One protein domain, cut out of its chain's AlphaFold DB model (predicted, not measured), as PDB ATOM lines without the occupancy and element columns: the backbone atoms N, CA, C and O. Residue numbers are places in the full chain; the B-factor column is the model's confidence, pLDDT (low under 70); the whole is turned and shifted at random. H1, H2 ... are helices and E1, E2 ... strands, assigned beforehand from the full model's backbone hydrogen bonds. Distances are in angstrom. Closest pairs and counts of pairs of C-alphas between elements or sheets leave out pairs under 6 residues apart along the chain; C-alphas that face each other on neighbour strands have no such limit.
ATOM      1  N   GLY A 637     111.028 135.071 109.928       51.72
ATOM      2  CA  GLY A 637     112.363 135.086 109.308       51.72
ATOM      3  C   GLY A 637     112.337 135.272 107.782       51.72
ATOM      4  O   GLY A 637     113.205 135.933 107.218       51.72
ATOM      5  N   ASN A 638     111.295 134.776 107.108       63.03
ATOM      6  CA  ASN A 638     111.122 134.914 105.656       63.03
ATOM      7  C   ASN A 638     110.573 136.302 105.254       63.03
ATOM      8  O   ASN A 638     110.786 136.792 104.139       63.03
ATOM      9  N   ASP A 639     109.885 136.977 106.178       73.12
ATOM     10  CA  ASP A 639     109.383 138.338 105.981       73.12
ATOM     11  C   ASP A 639     110.531 139.347 105.827       73.12
ATOM     12  O   ASP A 639     110.490 140.182 104.920       73.12
ATOM     13  N   VAL A 640     111.585 139.219 106.644       80.12
ATOM     14  CA  VAL A 640     112.781 140.076 106.555       80.12
ATOM     15  C   VAL A 640     113.480 139.884 105.210       80.12
ATOM     16  O   VAL A 640     113.795 140.867 104.546       80.12
ATOM     17  N   MET A 641     113.658 138.639 104.748       73.50
ATOM     18  CA  MET A 641     114.252 138.385 103.426       73.50
ATOM     19  C   MET A 641     113.401 138.869 102.271       73.50
ATOM     20  O   MET A 641     113.938 139.394 101.294       73.50
ATOM     21  N   THR A 642     112.078 138.765 102.382       77.19
ATOM     22  CA  THR A 642     111.189 139.374 101.389       77.19
ATOM     23  C   THR A 642     111.446 140.881 101.302       77.19
ATOM     24  O   THR A 642     111.602 141.404 100.199       77.19
ATOM     25  N   LEU A 643     111.538 141.562 102.451       85.31
ATOM     26  CA  LEU A 643     111.796 142.999 102.508       85.31
ATOM     27  C   LEU A 643     113.160 143.361 101.918       85.31
ATOM     28  O   LEU A 643     113.238 144.251 101.073       85.31
ATOM     29  N   ILE A 644     114.224 142.657 102.316       83.06
ATOM     30  CA  ILE A 644     115.579 142.904 101.805       83.06
ATOM     31  C   ILE A 644     115.635 142.707 100.288       83.06
ATOM     32  O   ILE A 644     116.202 143.545  99.590       83.06
ATOM     33  N   ASN A 645     115.012 141.657  99.750       75.75
ATOM     34  CA  ASN A 645     114.973 141.431  98.304       75.75
ATOM     35  C   ASN A 645     114.175 142.519  97.572       75.75
ATOM     36  O   ASN A 645     114.632 143.020  96.545       75.75
ATOM     37  N   GLY A 646     113.040 142.955  98.129       77.44
ATOM     38  CA  GLY A 646     112.283 144.093  97.598       77.44
ATOM     39  C   GLY A 646     113.106 145.388  97.567       77.44
ATOM     40  O   GLY A 646     113.067 146.124  96.581       77.44
ATOM     41  N   LEU A 647     113.907 145.638  98.608       85.69
ATOM     42  CA  LEU A 647     114.820 146.782  98.676       85.69
ATOM     43  C   LEU A 647     115.999 146.656  97.702       85.69
ATOM     44  O   LEU A 647     116.364 147.655  97.086       85.69
ATOM     45  N   LYS A 648     116.571 145.459  97.515       81.69
ATOM     46  CA  LYS A 648     117.628 145.199  96.516       81.69
ATOM     47  C   LYS A 648     117.135 145.513  95.102       81.69
ATOM     48  O   LYS A 648     117.853 146.159  94.340       81.69
ATOM     49  N   GLU A 649     115.906 145.124  94.768       74.88
ATOM     50  CA  GLU A 649     115.302 145.461  93.474       74.88
ATOM     51  C   GLU A 649     115.050 146.961  93.324       74.88
ATOM     52  O   GLU A 649     115.425 147.552  92.311       74.88
ATOM     53  N   LEU A 650     114.502 147.613  94.353       80.00
ATOM     54  CA  LEU A 650     114.304 149.061  94.325       80.00
ATOM     55  C   LEU A 650     115.641 149.814  94.180       80.00
ATOM     56  O   LEU A 650     115.738 150.769  93.409       80.00
ATOM     57  N   ALA A 651     116.698 149.343  94.848       82.44
ATOM     58  CA  ALA A 651     118.047 149.885  94.726       82.44
ATOM     59  C   ALA A 651     118.604 149.709  93.303       82.44
ATOM     60  O   ALA A 651     119.146 150.663  92.741       82.44
ATOM     61  N   ARG A 652     118.412 148.539  92.674       75.25
ATOM     62  CA  ARG A 652     118.815 148.279  91.276       75.25
ATOM     63  C   ARG A 652     118.091 149.185  90.286       75.25
ATOM     64  O   ARG A 652     118.739 149.756  89.407       75.25
ATOM     65  N   VAL A 653     116.779 149.362  90.450       76.56
ATOM     66  CA  VAL A 653     115.974 150.296  89.640       76.56
ATOM     67  C   VAL A 653     116.521 151.719  89.766       76.56
ATOM     68  O   VAL A 653     116.672 152.419  88.762       76.56
ATOM     69  N   ASN A 654     116.925 152.103  90.977       77.00
ATOM     70  CA  ASN A 654     117.524 153.401  91.276       77.00
ATOM     71  C   ASN A 654     119.040 153.472  90.999       77.00
ATOM     72  O   ASN A 654     119.675 154.469  91.340       77.00
ATOM     73  N   ARG A 655     119.626 152.446  90.358       81.94
ATOM     74  CA  ARG A 655     121.058 152.343  90.011       81.94
ATOM     75  C   ARG A 655     122.005 152.522  91.204       81.94
ATOM     76  O   ARG A 655     123.082 153.103  91.064       81.94
ATOM     77  N   ARG A 656     121.614 152.014  92.372       81.38
ATOM     78  CA  ARG A 656     122.431 151.991  93.591       81.38
ATOM     79  C   ARG A 656     123.091 150.638  93.812       81.38
ATOM     80  O   ARG A 656     122.629 149.612  93.315       81.38
ATOM     81  N   GLN A 657     124.177 150.658  94.581       80.75
ATOM     82  CA  GLN A 657     124.771 149.443  95.129       80.75
ATOM     83  C   GLN A 657     123.795 148.781  96.117       80.75
ATOM     84  O   GLN A 657     122.910 149.434  96.668       80.75
ATOM     85  N   THR A 658     123.917 147.465  96.286       83.12
ATOM     86  CA  THR A 658     123.025 146.650  97.131       83.12
ATOM     87  C   THR A 658     123.679 146.240  98.451       83.12
ATOM     88  O   THR A 658     123.325 145.211  99.022       83.12
ATOM     89  N   ASP A 659     124.669 147.006  98.902       83.69
ATOM     90  CA  ASP A 659     125.294 146.897 100.215       83.69
ATOM     91  C   ASP A 659     124.404 147.518 101.305       83.69
ATOM     92  O   ASP A 659     123.527 148.347 101.042       83.69
ATOM     93  N   LEU A 660     124.619 147.096 102.551       85.69
ATOM     94  CA  LEU A 660     123.768 147.417 103.699       85.69
ATOM     95  C   LEU A 660     123.411 148.914 103.856       85.69
ATOM     96  O   LEU A 660     122.216 149.206 103.963       85.69
ATOM     97  N   PRO A 661     124.352 149.882 103.827       89.12
ATOM     98  CA  PRO A 661     123.987 151.292 103.980       89.12
ATOM     99  C   PRO A 661     123.109 151.803 102.831       89.12
ATOM    100  O   PRO A 661     122.176 152.571 103.064       89.12
ATOM    101  N   ASN A 662     123.336 151.337 101.597       88.56
ATOM    102  CA  ASN A 662     122.514 151.715 100.448       88.56
ATOM    103  C   ASN A 662     121.124 151.058 100.470       88.56
ATOM    104  O   ASN A 662     120.155 151.670 100.007       88.56
ATOM    105  N   LEU A 663     120.982 149.860 101.046       90.12
ATOM    106  CA  LEU A 663     119.672 149.241 101.285       90.12
ATOM    107  C   LEU A 663     118.864 150.010 102.330       90.12
ATOM    108  O   LEU A 663     117.681 150.276 102.112       90.12
ATOM    109  N   LEU A 664     119.503 150.426 103.426       93.62
ATOM    110  CA  LEU A 664     118.862 151.253 104.446       93.62
ATOM    111  C   LEU A 664     118.490 152.639 103.898       93.62
ATOM    112  O   LEU A 664     117.383 153.111 104.137       93.62
ATOM    113  N   LEU A 665     119.345 153.267 103.087       91.81
ATOM    114  CA  LEU A 665     118.997 154.501 102.369       91.81
ATOM    115  C   LEU A 665     117.798 154.314 101.436       91.81
ATOM    116  O   LEU A 665     116.892 155.143 101.415       91.81
ATOM    117  N   THR A 666     117.775 153.212 100.687       91.88
ATOM    118  CA  THR A 666     116.671 152.877  99.778       91.88
ATOM    119  C   THR A 666     115.364 152.675 100.541       91.88
ATOM    120  O   THR A 666     114.318 153.135 100.087       91.88
ATOM    121  N   LEU A 667     115.417 152.069 101.732       94.81
ATOM    122  CA  LEU A 667     114.264 151.969 102.623       94.81
ATOM    123  C   LEU A 667     113.736 153.354 103.011       94.81
ATOM    124  O   LEU A 667     112.545 153.598 102.861       94.81
ATOM    125  N   LEU A 668     114.606 154.259 103.474       93.44
ATOM    126  CA  LEU A 668     114.224 155.612 103.918       93.44
ATOM    127  C   LEU A 668     113.719 156.524 102.797       93.44
ATOM    128  O   LEU A 668     113.165 157.594 103.053       93.44
ATOM    129  N   GLU A 669     113.930 156.118 101.554       90.50
ATOM    130  CA  GLU A 669     113.456 156.813 100.365       90.50
ATOM    131  C   GLU A 669     112.203 156.205  99.754       90.50
ATOM    132  O   GLU A 669     111.577 156.849  98.912       90.50
ATOM    133  N   ALA A 670     111.823 154.999 100.176       88.19
ATOM    134  CA  ALA A 670     110.636 154.335  99.674       88.19
ATOM    135  C   ALA A 670     109.389 155.165 100.009       88.19
ATOM    136  O   ALA A 670     109.096 155.464 101.170       88.19
ATOM    137  N   GLY A 671     108.648 155.552  98.977       86.06
ATOM    138  CA  GLY A 671     107.417 156.310  99.097       86.06
ATOM    139  C   GLY A 671     106.176 155.434  98.972       86.06
ATOM    140  O   GLY A 671     106.207 154.203  98.876       86.06
ATOM    141  N   VAL A 672     105.024 156.107  98.945       83.88
ATOM    142  CA  VAL A 672     103.706 155.455  98.872       83.88
ATOM    143  C   VAL A 672     103.538 154.672  97.566       83.88
ATOM    144  O   VAL A 672     102.791 153.693  97.539       83.88
ATOM    145  N   GLN A 673     104.217 155.088  96.490       79.94
ATOM    146  CA  GLN A 673     104.194 154.400  95.196       79.94
ATOM    147  C   GLN A 673     104.946 153.066  95.254       79.94
ATOM    148  O   GLN A 673     104.493 152.078  94.682       79.94
ATOM    149  N   GLU A 674     106.035 153.025  96.015       80.62
ATOM    150  CA  GLU A 674     106.851 151.843  96.281       80.62
ATOM    151  C   GLU A 674     106.217 150.951  97.362       80.62
ATOM    152  O   GLU A 674     106.528 149.766  97.468       80.62
ATOM    153  N   GLY A 675     105.263 151.492  98.122       83.19
ATOM    154  CA  GLY A 675     104.476 150.760  99.106       83.19
ATOM    155  C   GLY A 675     104.904 150.968 100.554       83.19
ATOM    156  O   GLY A 675     104.528 150.148 101.395       83.19
ATOM    157  N   ALA A 676     105.646 152.037 100.843       91.06
ATOM    158  CA  ALA A 676     106.029 152.454 102.187       91.06
ATOM    159  C   ALA A 676     105.497 153.864 102.504       91.06
ATOM    160  O   ALA A 676     105.313 154.700 101.622       91.06
ATOM    161  N   ALA A 677     105.220 154.151 103.769       91.19
ATOM    162  CA  ALA A 677     104.882 155.495 104.218       91.19
ATOM    163  C   ALA A 677     105.461 155.768 105.594       91.19
ATOM    164  O   ALA A 677     105.436 154.916 106.473       91.19
ATOM    165  N   PHE A 678     105.938 156.988 105.792       93.38
ATOM    166  CA  PHE A 678     106.537 157.406 107.047       93.38
ATOM    167  C   PHE A 678     105.575 158.272 107.840       93.38
ATOM    168  O   PHE A 678     104.959 159.193 107.294       93.38
ATOM    169  N   THR A 679     105.433 157.978 109.130       90.31
ATOM    170  CA  THR A 679     104.420 158.617 109.968       90.31
ATOM    171  C   THR A 679     104.974 159.125 111.291       90.31
ATOM    172  O   THR A 679     105.956 158.623 111.846       90.31
ATOM    173  N   ARG A 680     104.321 160.181 111.784       90.50
ATOM    174  CA  ARG A 680     104.538 160.721 113.124       90.50
ATOM    175  C   ARG A 680     103.672 159.953 114.114       90.50
ATOM    176  O   ARG A 680     102.485 159.759 113.850       90.50
ATOM    177  N   ASP A 681     104.233 159.581 115.258       84.44
ATOM    178  CA  ASP A 681     103.470 159.020 116.376       84.44
ATOM    179  C   ASP A 681     103.930 159.662 117.681       84.44
ATOM    180  O   ASP A 681     105.021 159.396 118.171       84.44
ATOM    181  N   THR A 682     103.082 160.515 118.255       81.25
ATOM    182  CA  THR A 682     103.379 161.236 119.502       81.25
ATOM    183  C   THR A 682     103.389 160.331 120.732       81.25
ATOM    184  O   THR A 682     103.710 160.797 121.820       81.25
ATOM    185  N   ARG A 683     102.992 159.059 120.592       84.12
ATOM    186  CA  ARG A 683     103.030 158.060 121.670       84.12
ATOM    187  C   ARG A 683     104.369 157.327 121.740       84.12
ATOM    188  O   ARG A 683     104.598 156.612 122.708       84.12
ATOM    189  N   VAL A 684     105.218 157.473 120.722       87.31
ATOM    190  CA  VAL A 684     106.544 156.855 120.655       87.31
ATOM    191  C   VAL A 684     107.591 157.942 120.895       87.31
ATOM    192  O   VAL A 684     107.592 158.973 120.223       87.31
ATOM    193  N   SER A 685     108.474 157.724 121.870       91.62
ATOM    194  CA  SER A 685     109.571 158.642 122.183       91.62
ATOM    195  C   SER A 685     110.589 158.653 121.042       91.62
ATOM    196  O   SER A 685     111.140 157.618 120.669       91.62
ATOM    197  N   VAL A 686     110.866 159.841 120.498       91.88
ATOM    198  CA  VAL A 686     111.924 160.035 119.489       91.88
ATOM    199  C   VAL A 686     113.289 159.628 120.055       91.88
ATOM    200  O   VAL A 686     114.104 159.069 119.326       91.88
ATOM    201  N   GLY A 687     113.522 159.880 121.348       89.25
ATOM    202  CA  GLY A 687     114.757 159.502 122.032       89.25
ATOM    203  C   GLY A 687     114.958 157.990 122.079       89.25
ATOM    204  O   GLY A 687     116.060 157.525 121.815       89.25
ATOM    205  N   ASP A 688     113.888 157.230 122.316       91.00
ATOM    206  CA  ASP A 688     113.951 155.767 122.433       91.00
ATOM    207  C   ASP A 688     114.230 155.130 121.067       91.00
ATOM    208  O   ASP A 688     115.083 154.256 120.951       91.00
ATOM    209  N   VAL A 689     113.578 155.624 120.006       92.56
ATOM    210  CA  VAL A 689     113.843 155.173 118.627       92.56
ATOM    211  C   VAL A 689     115.260 155.549 118.195       92.56
ATOM    212  O   VAL A 689     115.932 154.754 117.543       92.56
ATOM    213  N   LYS A 690     115.746 156.742 118.572       93.38
ATOM    214  CA  LYS A 690     117.130 157.151 118.304       93.38
ATOM    215  C   LYS A 690     118.123 156.213 118.993       93.38
ATOM    216  O   LYS A 690     119.024 155.721 118.325       93.38
ATOM    217  N   ALA A 691     117.928 155.945 120.284       90.81
ATOM    218  CA  ALA A 691     118.775 155.039 121.055       90.81
ATOM    219  C   ALA A 691     118.768 153.623 120.460       90.81
ATOM    220  O   ALA A 691     119.830 153.055 120.235       90.81
ATOM    221  N   GLY A 692     117.592 153.104 120.086       90.50
ATOM    222  CA  GLY A 692     117.475 151.802 119.427       90.50
ATOM    223  C   GLY A 692     118.234 151.730 118.099       90.50
ATOM    224  O   GLY A 692     118.913 150.745 117.832       90.50
ATOM    225  N   ILE A 693     118.192 152.780 117.272       92.25
ATOM    226  CA  ILE A 693     118.994 152.835 116.037       92.25
ATOM    227  C   ILE A 693     120.491 152.878 116.361       92.25
ATOM    228  O   ILE A 693     121.270 152.190 115.702       92.25
ATOM    229  N   GLU A 694     120.903 153.665 117.356       91.81
ATOM    230  CA  GLU A 694     122.307 153.750 117.765       91.81
ATOM    231  C   GLU A 694     122.843 152.398 118.252       91.81
ATOM    232  O   GLU A 694     123.924 151.990 117.825       91.81
ATOM    233  N   ASP A 695     122.071 151.672 119.060       89.06
ATOM    234  CA  ASP A 695     122.424 150.335 119.547       89.06
ATOM    235  C   ASP A 695     122.618 149.344 118.395       89.06
ATOM    236  O   ASP A 695     123.592 148.593 118.362       89.06
ATOM    237  N   VAL A 696     121.739 149.379 117.392       87.06
ATOM    238  CA  VAL A 696     121.847 148.502 116.218       87.06
ATOM    239  C   VAL A 696     123.058 148.871 115.356       87.06
ATOM    240  O   VAL A 696     123.747 147.993 114.840       87.06
ATOM    241  N   LEU A 697     123.369 150.161 115.206       87.75
ATOM    242  CA  LEU A 697     124.555 150.599 114.464       87.75
ATOM    243  C   LEU A 697     125.871 150.236 115.166       87.75
ATOM    244  O   LEU A 697     126.892 150.089 114.488       87.75
ATOM    245  N   ARG A 698     125.861 150.037 116.492       87.12
ATOM    246  CA  ARG A 698     127.013 149.462 117.208       87.12
ATOM    247  C   ARG A 698     127.274 148.014 116.797       87.12
ATOM    248  O   ARG A 698     128.433 147.641 116.651       87.12
ATOM    249  N   ILE A 699     126.228 147.223 116.530       83.12
ATOM    250  CA  ILE A 699     126.355 145.811 116.106       83.12
ATOM    251  C   ILE A 699     127.177 145.691 114.816       83.12
ATOM    252  O   ILE A 699     127.987 144.780 114.675       83.12
ATOM    253  N   VAL A 700     127.005 146.631 113.886       81.75
ATOM    254  CA  VAL A 700     127.726 146.664 112.599       81.75
ATOM    255  C   VAL A 700     129.001 147.515 112.632       81.75
ATOM    256  O   VAL A 700     129.591 147.781 111.586       81.75
ATOM    257  N   GLY A 701     129.439 147.955 113.817       81.56
ATOM    258  CA  GLY A 701     130.687 148.702 114.015       81.56
ATOM    259  C   GLY A 701     130.702 150.120 113.431       81.56
ATOM    260  O   GLY A 701     131.783 150.704 113.283       81.56
ATOM    261  N   VAL A 702     129.523 150.658 113.090       84.88
ATOM    262  CA  VAL A 702     129.338 152.022 112.561       84.88
ATOM    263  C   VAL A 702     129.409 153.043 113.694       84.88
ATOM    264  O   VAL A 702     130.054 154.075 113.545       84.88
ATOM    265  N   ILE A 703     128.792 152.734 114.837       85.06
ATOM    266  CA  ILE A 703     128.985 153.487 116.082       85.06
ATOM    267  C   ILE A 703     129.945 152.707 116.975       85.06
ATOM    268  O   ILE A 703     129.792 151.497 117.138       85.06
ATOM    269  N   ARG A 704     130.932 153.395 117.551       79.75
ATOM    270  CA  ARG A 704     131.957 152.800 118.422       79.75
ATOM    271  C   ARG A 704     131.951 153.464 119.791       79.75
ATOM    272  O   ARG A 704     131.490 154.595 119.936       79.75
ATOM    273  N   ASP A 705     132.451 152.758 120.800       72.38
ATOM    274  CA  ASP A 705     132.556 153.321 122.142       72.38
ATOM    275  C   ASP A 705     133.566 154.480 122.169       72.38
ATOM    276  O   ASP A 705     134.515 154.527 121.387       72.38
ATOM    277  N   ALA A 706     133.360 155.429 123.087       58.34
ATOM    278  CA  ALA A 706     134.062 156.718 123.137       58.34
ATOM    279  C   ALA A 706     135.598 156.639 123.314       58.34
ATOM    280  O   ALA A 706     136.269 157.669 123.326       58.34
ATOM    281  N   THR A 707     136.154 155.438 123.483       57.94
ATOM    282  CA  THR A 707     137.595 155.169 123.567       57.94
ATOM    283  C   THR A 707     138.259 154.940 122.206       57.94
ATOM    284  O   THR A 707     139.486 154.971 122.137       57.94
ATOM    285  N   ASP A 708     137.479 154.754 121.137       58.34
ATOM    286  CA  ASP A 708     137.969 154.557 119.769       58.34
ATOM    287  C   ASP A 708     137.894 155.848 118.937       58.34
ATOM    288  O   ASP A 708     137.045 156.711 119.149       58.34
ATOM    289  N   THR A 709     138.752 155.980 117.920       58.59
ATOM    290  CA  THR A 709     138.823 157.150 117.016       58.59
ATOM    291  C   THR A 709     137.672 157.242 115.990       58.59
ATOM    292  O   THR A 709     137.859 157.798 114.908       58.59
ATOM    293  N   GLY A 710     136.486 156.702 116.298       63.41
ATOM    294  CA  GLY A 710     135.317 156.640 115.403       63.41
ATOM    295  C   GLY A 710     134.091 157.422 115.896       63.41
ATOM    296  O   GLY A 710     134.109 158.035 116.963       63.41
ATOM    297  N   ALA A 711     133.004 157.405 115.120       76.12
ATOM    298  CA  ALA A 711     131.750 158.050 115.501       76.12
ATOM    299  C   ALA A 711     131.113 157.412 116.752       76.12
ATOM    300  O   ALA A 711     130.734 156.243 116.752       76.12
ATOM    301  N   ALA A 712     130.941 158.209 117.811       80.69
ATOM    302  CA  ALA A 712     130.383 157.762 119.095       80.69
ATOM    303  C   ALA A 712     128.855 157.937 119.231       80.69
ATOM    304  O   ALA A 712     128.279 157.646 120.276       80.69
ATOM    305  N   SER A 713     128.188 158.469 118.205       87.44
ATOM    306  CA  SER A 713     126.739 158.710 118.184       87.44
ATOM    307  C   SER A 713     126.233 158.824 116.751       87.44
ATOM    308  O   SER A 713     127.026 159.033 115.828       87.44
ATOM    309  N   LEU A 714     124.914 158.770 116.559       87.88
ATOM    310  CA  LEU A 714     124.310 158.969 115.241       87.88
ATOM    311  C   LEU A 714     124.645 160.352 114.654       87.88
ATOM    312  O   LEU A 714     124.864 160.476 113.450       87.88
ATOM    313  N   ASP A 715     124.738 161.384 115.501       88.69
ATOM    314  CA  ASP A 715     125.132 162.741 115.093       88.69
ATOM    315  C   ASP A 715     126.586 162.797 114.603       88.69
ATOM    316  O   ASP A 715     126.903 163.543 113.676       88.69
ATOM    317  N   ALA A 716     127.473 161.988 115.189       86.38
ATOM    318  CA  ALA A 716     128.851 161.869 114.727       86.38
ATOM    319  C   ALA A 716     128.924 161.144 113.372       86.38
ATOM    320  O   ALA A 716     129.579 161.653 112.464       86.38
ATOM    321  N   VAL A 717     128.178 160.040 113.200       87.12
ATOM    322  CA  VAL A 717     128.095 159.304 111.920       87.12
ATOM    323  C   VAL A 717     127.589 160.221 110.805       87.12
ATOM    324  O   VAL A 717     128.105 160.199 109.694       87.12
ATOM    325  N   ALA A 718     126.622 161.094 111.098       88.75
ATOM    326  CA  ALA A 718     126.092 162.046 110.128       88.75
ATOM    327  C   ALA A 718     127.134 163.044 109.595       88.75
ATOM    328  O   ALA A 718     126.904 163.646 108.550       88.75
ATOM    329  N   ASN A 719     128.275 163.232 110.260       86.88
ATOM    330  CA  ASN A 719     129.356 164.084 109.757       86.88
ATOM    331  C   ASN A 719     130.388 163.322 108.912       86.88
ATOM    332  O   ASN A 719     131.236 163.953 108.281       86.88
ATOM    333  N   GLU A 720     130.305 161.993 108.852       84.94
ATOM    334  CA  GLU A 720     131.195 161.173 108.036       84.94
ATOM    335  C   GLU A 720     130.800 161.223 106.544       84.94
ATOM    336  O   GLU A 720     129.619 161.343 106.199       84.94
ATOM    337  N   PRO A 721     131.769 161.162 105.614       81.38
ATOM    338  CA  PRO A 721     131.478 161.025 104.191       81.38
ATOM    339  C   PRO A 721     131.008 159.599 103.847       81.38
ATOM    340  O   PRO A 721     131.439 158.622 104.452       81.38
ATOM    341  N   GLY A 722     130.172 159.467 102.814       86.19
ATOM    342  CA  GLY A 722     129.714 158.173 102.291       86.19
ATOM    343  C   GLY A 722     128.299 157.774 102.725       86.19
ATOM    344  O   GLY A 722     127.571 158.548 103.347       86.19
ATOM    345  N   ALA A 723     127.897 156.552 102.363       85.62
ATOM    346  CA  ALA A 723     126.510 156.092 102.468       85.62
ATOM    347  C   ALA A 723     125.996 156.013 103.921       85.62
ATOM    348  O   ALA A 723     124.835 156.323 104.177       85.62
ATOM    349  N   TRP A 724     126.860 155.678 104.888       90.38
ATOM    350  CA  TRP A 724     126.503 155.692 106.313       90.38
ATOM    351  C   TRP A 724     126.234 157.104 106.846       90.38
ATOM    352  O   TRP A 724     125.263 157.304 107.578       90.38
ATOM    353  N   GLY A 725     127.021 158.096 106.422       89.31
ATOM    354  CA  GLY A 725     126.789 159.490 106.791       89.31
ATOM    355  C   GLY A 725     125.510 160.061 106.184       89.31
ATOM    356  O   GLY A 725     124.746 160.743 106.868       89.31
ATOM    357  N   GLU A 726     125.208 159.731 104.925       90.75
ATOM    358  CA  GLU A 726     123.930 160.108 104.302       90.75
ATOM    359  C   GLU A 726     122.729 159.445 104.986       90.75
ATOM    360  O   GLU A 726     121.716 160.108 105.231       90.75
ATOM    361  N   PHE A 727     122.851 158.164 105.348       93.75
ATOM    362  CA  PHE A 727     121.832 157.443 106.106       93.75
ATOM    363  C   PHE A 727     121.555 158.127 107.449       93.75
ATOM    364  O   PHE A 727     120.404 158.462 107.746       93.75
ATOM    365  N   ALA A 728     122.605 158.412 108.225       92.44
ATOM    366  CA  ALA A 728     122.488 159.046 109.533       92.44
ATOM    367  C   ALA A 728     121.876 160.454 109.443       92.44
ATOM    368  O   ALA A 728     120.937 160.757 110.183       92.44
ATOM    369  N   LYS A 729     122.302 161.287 108.477       93.31
ATOM    370  CA  LYS A 729     121.685 162.608 108.222       93.31
ATOM    371  C   LYS A 729     120.183 162.499 107.980       93.31
ATOM    372  O   LYS A 729     119.408 163.316 108.483       93.31
ATOM    373  N   ARG A 730     119.761 161.500 107.203       92.81
ATOM    374  CA  ARG A 730     118.357 161.331 106.819       92.81
ATOM    375  C   ARG A 730     117.503 160.825 107.972       92.81
ATOM    376  O   ARG A 730     116.436 161.393 108.204       92.81
ATOM    377  N   ILE A 731     117.995 159.851 108.740       94.19
ATOM    378  CA  ILE A 731     117.340 159.405 109.978       94.19
ATOM    379  C   ILE A 731     117.191 160.565 110.959       94.19
ATOM    380  O   ILE A 731     116.083 160.807 111.431       94.19
ATOM    381  N   ILE A 732     118.257 161.326 111.228       93.69
ATOM    382  CA  ILE A 732     118.195 162.482 112.138       93.69
ATOM    383  C   ILE A 732     117.160 163.493 111.644       93.69
ATOM    384  O   ILE A 732     116.328 163.961 112.420       93.69
ATOM    385  N   GLY A 733     117.153 163.792 110.342       93.06
ATOM    386  CA  GLY A 733     116.151 164.664 109.735       93.06
ATOM    387  C   GLY A 733     114.718 164.164 109.944       93.06
ATOM    388  O   GLY A 733     113.824 164.959 110.230       93.06
ATOM    389  N   MET A 734     114.479 162.857 109.843       94.00
ATOM    390  CA  MET A 734     113.165 162.253 110.091       94.00
ATOM    391  C   MET A 734     112.774 162.334 111.572       94.00
ATOM    392  O   MET A 734     111.685 162.822 111.886       94.00
ATOM    393  N   LEU A 735     113.681 161.956 112.474       93.75
ATOM    394  CA  LEU A 735     113.472 161.988 113.923       93.75
ATOM    395  C   LEU A 735     113.204 163.414 114.432       93.75
ATOM    396  O   LEU A 735     112.239 163.631 115.163       93.75
ATOM    397  N   ASN A 736     113.964 164.408 113.960       92.12
ATOM    398  CA  ASN A 736     113.747 165.827 114.281       92.12
ATOM    399  C   ASN A 736     112.384 166.340 113.793       92.12
ATOM    400  O   ASN A 736     111.799 167.244 114.386       92.12
ATOM    401  N   ASN A 737     111.847 165.738 112.730       89.88
ATOM    402  CA  ASN A 737     110.510 166.015 112.216       89.88
ATOM    403  C   ASN A 737     109.412 165.171 112.890       89.88
ATOM    404  O   ASN A 737     108.273 165.172 112.412       89.88
ATOM    405  N   GLY A 738     109.728 164.447 113.968       89.44
ATOM    406  CA  GLY A 738     108.806 163.588 114.717       89.44
ATOM    407  C   GLY A 738     108.382 162.321 113.974       89.44
ATOM    408  O   GLY A 738     107.395 161.695 114.357       89.44
ATOM    409  N   ILE A 739     109.067 161.969 112.884       93.44
ATOM    410  CA  ILE A 739     108.809 160.757 112.108       93.44
ATOM    411  C   ILE A 739     109.551 159.609 112.784       93.44
ATOM    412  O   ILE A 739     110.776 159.560 112.770       93.44
ATOM    413  N   VAL A 740     108.790 158.690 113.370       94.44
ATOM    414  CA  VAL A 740     109.314 157.581 114.188       94.44
ATOM    415  C   VAL A 740     108.815 156.217 113.722       94.44
ATOM    416  O   VAL A 740     109.255 155.192 114.241       94.44
ATOM    417  N   ARG A 741     107.909 156.185 112.734       94.12
ATOM    418  CA  ARG A 741     107.308 154.956 112.210       94.12
ATOM    419  C   ARG A 741     107.406 154.856 110.696       94.12
ATOM    420  O   ARG A 741     107.377 155.866 109.987       94.12
ATOM    421  N   ILE A 742     107.449 153.614 110.230       94.62
ATOM    422  CA  ILE A 742     107.293 153.218 108.835       94.62
ATOM    423  C   ILE A 742     106.125 152.233 108.714       94.62
ATOM    424  O   ILE A 742     105.986 151.291 109.497       94.62
ATOM    425  N   ASP A 743     105.283 152.468 107.716       94.56
ATOM    426  CA  ASP A 743     104.099 151.688 107.396       94.56
ATOM    427  C   ASP A 743     104.264 151.039 106.015       94.56
ATOM    428  O   ASP A 743     104.408 151.742 105.014       94.56
ATOM    429  N   PHE A 744     104.193 149.710 105.931       93.56
ATOM    430  CA  PHE A 744     104.214 148.979 104.660       93.56
ATOM    431  C   PHE A 744     102.798 148.624 104.209       93.56
ATOM    432  O   PHE A 744     102.054 147.961 104.933       93.56
ATOM    433  N   ILE A 745     102.420 149.041 103.000       91.06
ATOM    434  CA  ILE A 745     101.083 148.804 102.441       91.06
ATOM    435  C   ILE A 745     100.877 147.305 102.194       91.06
ATOM    436  O   ILE A 745     101.646 146.676 101.467       91.06
ATOM    437  N   ASN A 746      99.795 146.744 102.739       86.81
ATOM    438  CA  ASN A 746      99.424 145.354 102.507       86.81
ATOM    439  C   ASN A 746      99.064 145.149 101.027       86.81
ATOM    440  O   ASN A 746      98.134 145.784 100.523       86.81
ATOM    441  N   GLY A 747      99.797 144.283 100.322       72.94
ATOM    442  CA  GLY A 747      99.690 144.145  98.867       72.94
ATOM    443  C   GLY A 747     100.842 144.763  98.071       72.94
ATOM    444  O   GLY A 747     100.850 144.603  96.852       72.94
ATOM    445  N   SER A 748     101.793 145.458  98.706       80.94
ATOM    446  CA  SER A 748     102.926 146.064  97.994       80.94
ATOM    447  C   SER A 748     103.979 145.038  97.568       80.94
ATOM    448  O   SER A 748     104.129 143.974  98.173       80.94
ATOM    449  N   ALA A 749     104.740 145.375  96.524       70.50
ATOM    450  CA  ALA A 749     105.847 144.548  96.055       70.50
ATOM    451  C   ALA A 749     106.977 144.442  97.097       70.50
ATOM    452  O   ALA A 749     107.568 143.373  97.223       70.50
ATOM    453  N   LEU A 750     107.208 145.497  97.897       78.94
ATOM    454  CA  LEU A 750     108.224 145.527  98.963       78.94
ATOM    455  C   LEU A 750     108.047 144.415 100.002       78.94
ATOM    456  O   LEU A 750     109.032 143.910 100.526       78.94
ATOM    457  N   ILE A 751     106.806 144.016 100.283       78.69
ATOM    458  CA  ILE A 751     106.501 142.931 101.228       78.69
ATOM    459  C   ILE A 751     106.013 141.662 100.518       78.69
ATOM    460  O   ILE A 751     105.447 140.768 101.141       78.69
ATOM    461  N   GLY A 752     106.209 141.561  99.200       64.12
ATOM    462  CA  GLY A 752     105.854 140.373  98.425       64.12
ATOM    463  C   GLY A 752     104.349 140.126  98.280       64.12
ATOM    464  O   GLY A 752     103.941 138.969  98.167       64.12
ATOM    465  N   GLY A 753     103.523 141.177  98.272       70.38
ATOM    466  CA  GLY A 753     102.083 141.103  98.015       70.38
ATOM    467  C   GLY A 753     101.211 141.159  99.272       70.38
ATOM    468  O   GLY A 753     101.573 141.757 100.282       70.38
ATOM    469  N   LYS A 754      99.988 140.614  99.180       76.50
ATOM    470  CA  LYS A 754      99.006 140.666 100.274       76.50
ATOM    471  C   LYS A 754      99.311 139.579 101.307       76.50
ATOM    472  O   LYS A 754      99.464 138.421 100.926       76.50
ATOM    473  N   ARG A 755      99.364 139.942 102.590       71.75
ATOM    474  CA  ARG A 755      99.676 139.053 103.720       71.75
ATOM    475  C   ARG A 755      98.696 139.235 104.882       71.75
ATOM    476  O   ARG A 755      98.152 140.324 105.074       71.75
ATOM    477  N   ASP A 756      98.517 138.173 105.668       76.06
ATOM    478  CA  ASP A 756      97.729 138.181 106.913       76.06
ATOM    479  C   ASP A 756      98.572 138.587 108.135       76.06
ATOM    480  O   ASP A 756      98.051 139.121 109.117       76.06
ATOM    481  N   SER A 757      99.888 138.386 108.054       81.25
ATOM    482  CA  SER A 757     100.890 138.886 108.994       81.25
ATOM    483  C   SER A 757     102.184 139.239 108.262       81.25
ATOM    484  O   SER A 757     102.498 138.632 107.240       81.25
ATOM    485  N   PHE A 758     102.936 140.199 108.789       81.81
ATOM    486  CA  PHE A 758     104.268 140.558 108.306       81.81
ATOM    487  C   PHE A 758     105.127 140.981 109.498       81.81
ATOM    488  O   PHE A 758     104.694 141.811 110.302       81.81
ATOM    489  N   LEU A 759     106.302 140.365 109.650       83.94
ATOM    490  CA  LEU A 759     107.209 140.513 110.795       83.94
ATOM    491  C   LEU A 759     106.473 140.365 112.139       83.94
ATOM    492  O   LEU A 759     106.639 141.159 113.060       83.94
ATOM    493  N   GLY A 760     105.580 139.372 112.220       81.12
ATOM    494  CA  GLY A 760     104.776 139.084 113.414       81.12
ATOM    495  C   GLY A 760     103.625 140.063 113.697       81.12
ATOM    496  O   GLY A 760     102.858 139.837 114.632       81.12
ATOM    497  N   LYS A 761     103.445 141.121 112.894       87.00
ATOM    498  CA  LYS A 761     102.343 142.088 113.051       87.00
ATOM    499  C   LYS A 761     101.198 141.779 112.089       87.00
ATOM    500  O   LYS A 761     101.423 141.388 110.949       87.00
ATOM    501  N   LYS A 762      99.956 141.981 112.539       87.44
ATOM    502  CA  LYS A 762      98.752 141.911 111.690       87.44
ATOM    503  C   LYS A 762      98.508 143.259 111.000       87.44
ATOM    504  O   LYS A 762      98.803 144.295 111.603       87.44
ATOM    505  N   PRO A 763      97.963 143.278 109.772       89.50
ATOM    506  CA  PRO A 763      97.701 144.526 109.077       89.50
ATOM    507  C   PRO A 763      96.549 145.274 109.754       89.50
ATOM    508  O   PRO A 763      95.593 144.677 110.252       89.50
ATOM    509  N   SER A 764      96.617 146.601 109.748       89.00
ATOM    510  CA  SER A 764      95.551 147.474 110.246       89.00
ATOM    511  C   SER A 764      95.258 148.583 109.241       89.00
ATOM    512  O   SER A 764      96.106 148.932 108.419       89.00
ATOM    513  N   LYS A 765      94.037 149.124 109.256       88.19
ATOM    514  CA  LYS A 765      93.673 150.240 108.375       88.19
ATOM    515  C   LYS A 765      94.236 151.537 108.933       88.19
ATOM    516  O   LYS A 765      93.764 152.025 109.960       88.19
ATOM    517  N   LEU A 766      95.215 152.107 108.239       82.75
ATOM    518  CA  LEU A 766      95.902 153.308 108.705       82.75
ATOM    519  C   LEU A 766      95.316 154.568 108.063       82.75
ATOM    520  O   LEU A 766      95.167 154.669 106.843       82.75
ATOM    521  N   ARG A 767      95.001 155.566 108.900       75.31
ATOM    522  CA  ARG A 767      94.509 156.879 108.442       75.31
ATOM    523  C   ARG A 767      95.549 157.618 107.594       75.31
ATOM    524  O   ARG A 767      95.167 158.275 106.633       75.31
ATOM    525  N   SER A 768      96.836 157.455 107.911       69.69
ATOM    526  CA  SER A 768      97.976 158.011 107.163       69.69
ATOM    527  C   SER A 768      98.018 157.579 105.694       69.69
ATOM    528  O   SER A 768      98.566 158.289 104.860       69.69
ATOM    529  N   LEU A 769      97.393 156.445 105.369       77.25
ATOM    530  CA  LEU A 769      97.361 155.848 104.035       77.25
ATOM    531  C   LEU A 769      95.965 155.893 103.394       77.25
ATOM    532  O   LEU A 769      95.655 155.092 102.510       77.25
ATOM    533  N   GLY A 770      95.086 156.787 103.858       78.69
ATOM    534  CA  GLY A 770      93.724 156.909 103.329       78.69
ATOM    535  C   GLY A 770      92.842 155.685 103.610       78.69
ATOM    536  O   GLY A 770      91.943 155.385 102.831       78.69
ATOM    537  N   GLY A 771      93.107 154.952 104.701       80.88
ATOM    538  CA  GLY A 771      92.327 153.778 105.108       80.88
ATOM    539  C   GLY A 771      92.758 152.455 104.469       80.88
ATOM    540  O   GLY A 771      92.057 151.454 104.638       80.88
ATOM    541  N   LYS A 772      93.896 152.426 103.760       85.62
ATOM    542  CA  LYS A 772      94.509 151.182 103.270       85.62
ATOM    543  C   LYS A 772      95.013 150.318 104.430       85.62
ATOM    544  O   LYS A 772      95.429 150.834 105.468       85.62
ATOM    545  N   GLU A 773      94.969 149.003 104.233       90.25
ATOM    546  CA  GLU A 773      95.578 148.033 105.145       90.25
ATOM    547  C   GLU A 773      97.102 148.111 105.046       90.25
ATOM    548  O   GLU A 773      97.646 148.113 103.942       90.25
ATOM    549  N   ALA A 774      97.785 148.192 106.187       91.94
ATOM    550  CA  ALA A 774      99.236 148.293 106.261       91.94
ATOM    551  C   ALA A 774      99.793 147.722 107.574       91.94
ATOM    552  O   ALA A 774      99.075 147.593 108.572       91.94
ATOM    553  N   PHE A 775     101.082 147.395 107.558       93.50
ATOM    554  CA  PHE A 775     101.856 146.917 108.702       93.50
ATOM    555  C   PHE A 775     102.729 148.049 109.232       93.50
ATOM    556  O   PHE A 775     103.487 148.631 108.464       93.50
ATOM    557  N   SER A 776     102.622 148.360 110.523       93.00
ATOM    558  CA  SER A 776     103.263 149.534 111.119       93.00
ATOM    559  C   SER A 776     104.374 149.147 112.089       93.00
ATOM    560  O   SER A 776     104.136 148.395 113.042       93.00
ATOM    561  N   PHE A 777     105.547 149.745 111.913       94.50
ATOM    562  CA  PHE A 777     106.741 149.497 112.721       94.50
ATOM    563  C   PHE A 777     107.389 150.806 113.151       94.50
ATOM    564  O   PHE A 777     107.217 151.827 112.485       94.50
ATOM    565  N   THR A 778     108.122 150.797 114.260       95.31
ATOM    566  CA  THR A 778     109.064 151.884 114.548       95.31
ATOM    567  C   THR A 778     110.301 151.740 113.658       95.31
ATOM    568  O   THR A 778     110.576 150.668 113.111       95.31
ATOM    569  N   LEU A 779     111.010 152.843 113.416       94.75
ATOM    570  CA  LEU A 779     112.165 152.829 112.510       94.75
ATOM    571  C   LEU A 779     113.276 151.894 113.014       94.75
ATOM    572  O   LEU A 779     113.835 151.142 112.220       94.75
ATOM    573  N   ASP A 780     113.539 151.890 114.320       94.31
ATOM    574  CA  ASP A 780     114.501 151.002 114.978       94.31
ATOM    575  C   ASP A 780     114.137 149.518 114.807       94.31
ATOM    576  O   ASP A 780     115.009 148.733 114.451       94.31
ATOM    577  N   GLU A 781     112.858 149.133 114.939       92.56
ATOM    578  CA  GLU A 781     112.400 147.744 114.746       92.56
ATOM    579  C   GLU A 781     112.790 147.193 113.360       92.56
ATOM    580  O   GLU A 781     113.294 146.074 113.246       92.56
ATOM    581  N   ILE A 782     112.562 147.973 112.295       93.12
ATOM    582  CA  ILE A 782     112.843 147.538 110.916       93.12
ATOM    583  C   ILE A 782     114.331 147.596 110.593       93.12
ATOM    584  O   ILE A 782     114.850 146.679 109.955       93.12
ATOM    585  N   ILE A 783     115.021 148.649 111.034       93.69
ATOM    586  CA  ILE A 783     116.466 148.786 110.830       93.69
ATOM    587  C   ILE A 783     117.198 147.633 111.529       93.69
ATOM    588  O   ILE A 783     118.047 146.993 110.909       93.69
ATOM    589  N   ASN A 784     116.798 147.295 112.757       90.38
ATOM    590  CA  ASN A 784     117.309 146.144 113.499       90.38
ATOM    591  C   ASN A 784     117.074 144.825 112.756       90.38
ATOM    592  O   ASN A 784     117.993 144.022 112.602       90.38
ATOM    593  N   ALA A 785     115.856 144.606 112.249       86.50
ATOM    594  CA  ALA A 785     115.527 143.392 111.508       86.50
ATOM    595  C   ALA A 785     116.414 143.213 110.260       86.50
ATOM    596  O   ALA A 785     116.929 142.121 110.026       86.50
ATOM    597  N   ILE A 786     116.631 144.285 109.488       88.38
ATOM    598  CA  ILE A 786     117.474 144.260 108.281       88.38
ATOM    599  C   ILE A 786     118.947 144.028 108.633       88.38
ATOM    600  O   ILE A 786     119.611 143.215 107.984       88.38
ATOM    601  N   ILE A 787     119.456 144.727 109.652       86.00
ATOM    602  CA  ILE A 787     120.857 144.628 110.073       86.00
ATOM    603  C   ILE A 787     121.167 143.225 110.596       86.00
ATOM    604  O   ILE A 787     122.103 142.600 110.101       86.00
ATOM    605  N   ASN A 788     120.352 142.681 111.502       80.50
ATOM    606  CA  ASN A 788     120.584 141.341 112.049       80.50
ATOM    607  C   ASN A 788     120.584 140.265 110.962       80.50
ATOM    608  O   ASN A 788     121.427 139.373 110.984       80.50
ATOM    609  N   ALA A 789     119.686 140.361 109.979       74.88
ATOM    610  CA  ALA A 789     119.663 139.399 108.884       74.88
ATOM    611  C   ALA A 789     120.880 139.532 107.948       74.88
ATOM    612  O   ALA A 789     121.386 138.526 107.462       74.88
ATOM    613  N   SER A 790     121.387 140.753 107.743       69.38
ATOM    614  CA  SER A 790     122.565 141.005 106.897       69.38
ATOM    615  C   SER A 790     123.886 140.600 107.567       69.38
ATOM    616  O   SER A 790     124.828 140.220 106.879       69.38
ATOM    617  N   VAL A 791     123.967 140.662 108.902       66.56
ATOM    618  CA  VAL A 791     125.137 140.202 109.674       66.56
ATOM    619  C   VAL A 791     125.236 138.672 109.678       66.56
ATOM    620  O   VAL A 791     126.336 138.136 109.593       66.56
ATOM    621  N   ILE A 792     124.098 137.968 109.715       56.12
ATOM    622  CA  ILE A 792     124.059 136.497 109.669       56.12
ATOM    623  C   ILE A 792     124.529 135.964 108.301       56.12
ATOM    624  O   ILE A 792     125.278 134.994 108.272       56.12
ATOM    625  N   GLU A 793     124.182 136.617 107.180       49.12
ATOM    626  CA  GLU A 793     124.675 136.228 105.839       49.12
ATOM    627  C   GLU A 793     126.193 136.452 105.655       49.12
ATOM    628  O   GLU A 793     126.819 135.756 104.863       49.12
ATOM    629  N   GLY A 794     126.809 137.395 106.379       41.38
ATOM    630  CA  GLY A 794     128.244 137.699 106.260       41.38
ATOM    631  C   GLY A 794     129.180 136.782 107.063       41.38
ATOM    632  O   GLY A 794     130.395 136.877 106.909       41.38
TER     633      GLY A 794
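Overview. This is residues 637 to 794 of the 809 residues of an uncharacterized protein of Caldivirga sp (UniProt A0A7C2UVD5). A small, strongly twisted sheet of three strands, E1, E2 and E3, sits at one end of a bundle of four helices, H2, H3, H5 and H6. H1 crosses H2 and H6, and short H4 packs on H5. The printed part has 158 residues with six named helices and three named strands, in the order H1 H2 E1 H3 H4 H5 E2 E3 H6, mostly helix. The antiparallel sheet runs E1 E2 E3; the whole is compact, with a radius of gyration of the C-alphas of 15.3 A and spans of 47 by 34 by 26 A.

Arrangement. Inner strand E2, residues 739 to 745, is antiparallel to E1, residues 676 to 680, with N 677 and O 743 2.8 A apart, within hydrogen-bond range. E2 and E3, residues 773 to 778, form a hairpin, with N 744 and O 775 at 2.8 A. H5, residues 723 to 736, is on the sheet; H2, residues 660 to 669, H3, residues 686 to 699, and H6, residues 779 to 793, only graze it. These four form an up and down bundle, each running against the one before. H3 and H6 touch, closest at C-alphas Ile 693 and Asp 780, 5.0 A, the same way at a shallow tilt of 8 degrees. H1, residues 637 to 653, touches H2 with residues 644 to 651 alone, closest at C-alphas Ala 651 and Thr 666, 6.0 A, about perpendicular at 79 degrees. H4, residues 714 to 717, touches H5, closest at C-alphas Val 717 and Gly 725, 5.3 A. Every O i to N i+4 pair is within range in H2, H3, H5 and H6, and 12 of 13 in H1; H4 is too short for one.

Along the chain. H1, 25.1 A long, begins at C-alpha 637 (112.363, 135.086, 109.308). H6, 21.8 A, ends at C-alpha 793 (124.675, 136.228, 105.839).

Size, cuts and confidence. The farthest C-alphas, Thr 707 and Gly 771, are 48.9 A apart. The printed part has no cut; residues 700 to 713 and 746 to 772 are long links. The pLDDT is under 70 at residues 637 to 638, 706 to 710, 752, 768 and 790 to 794.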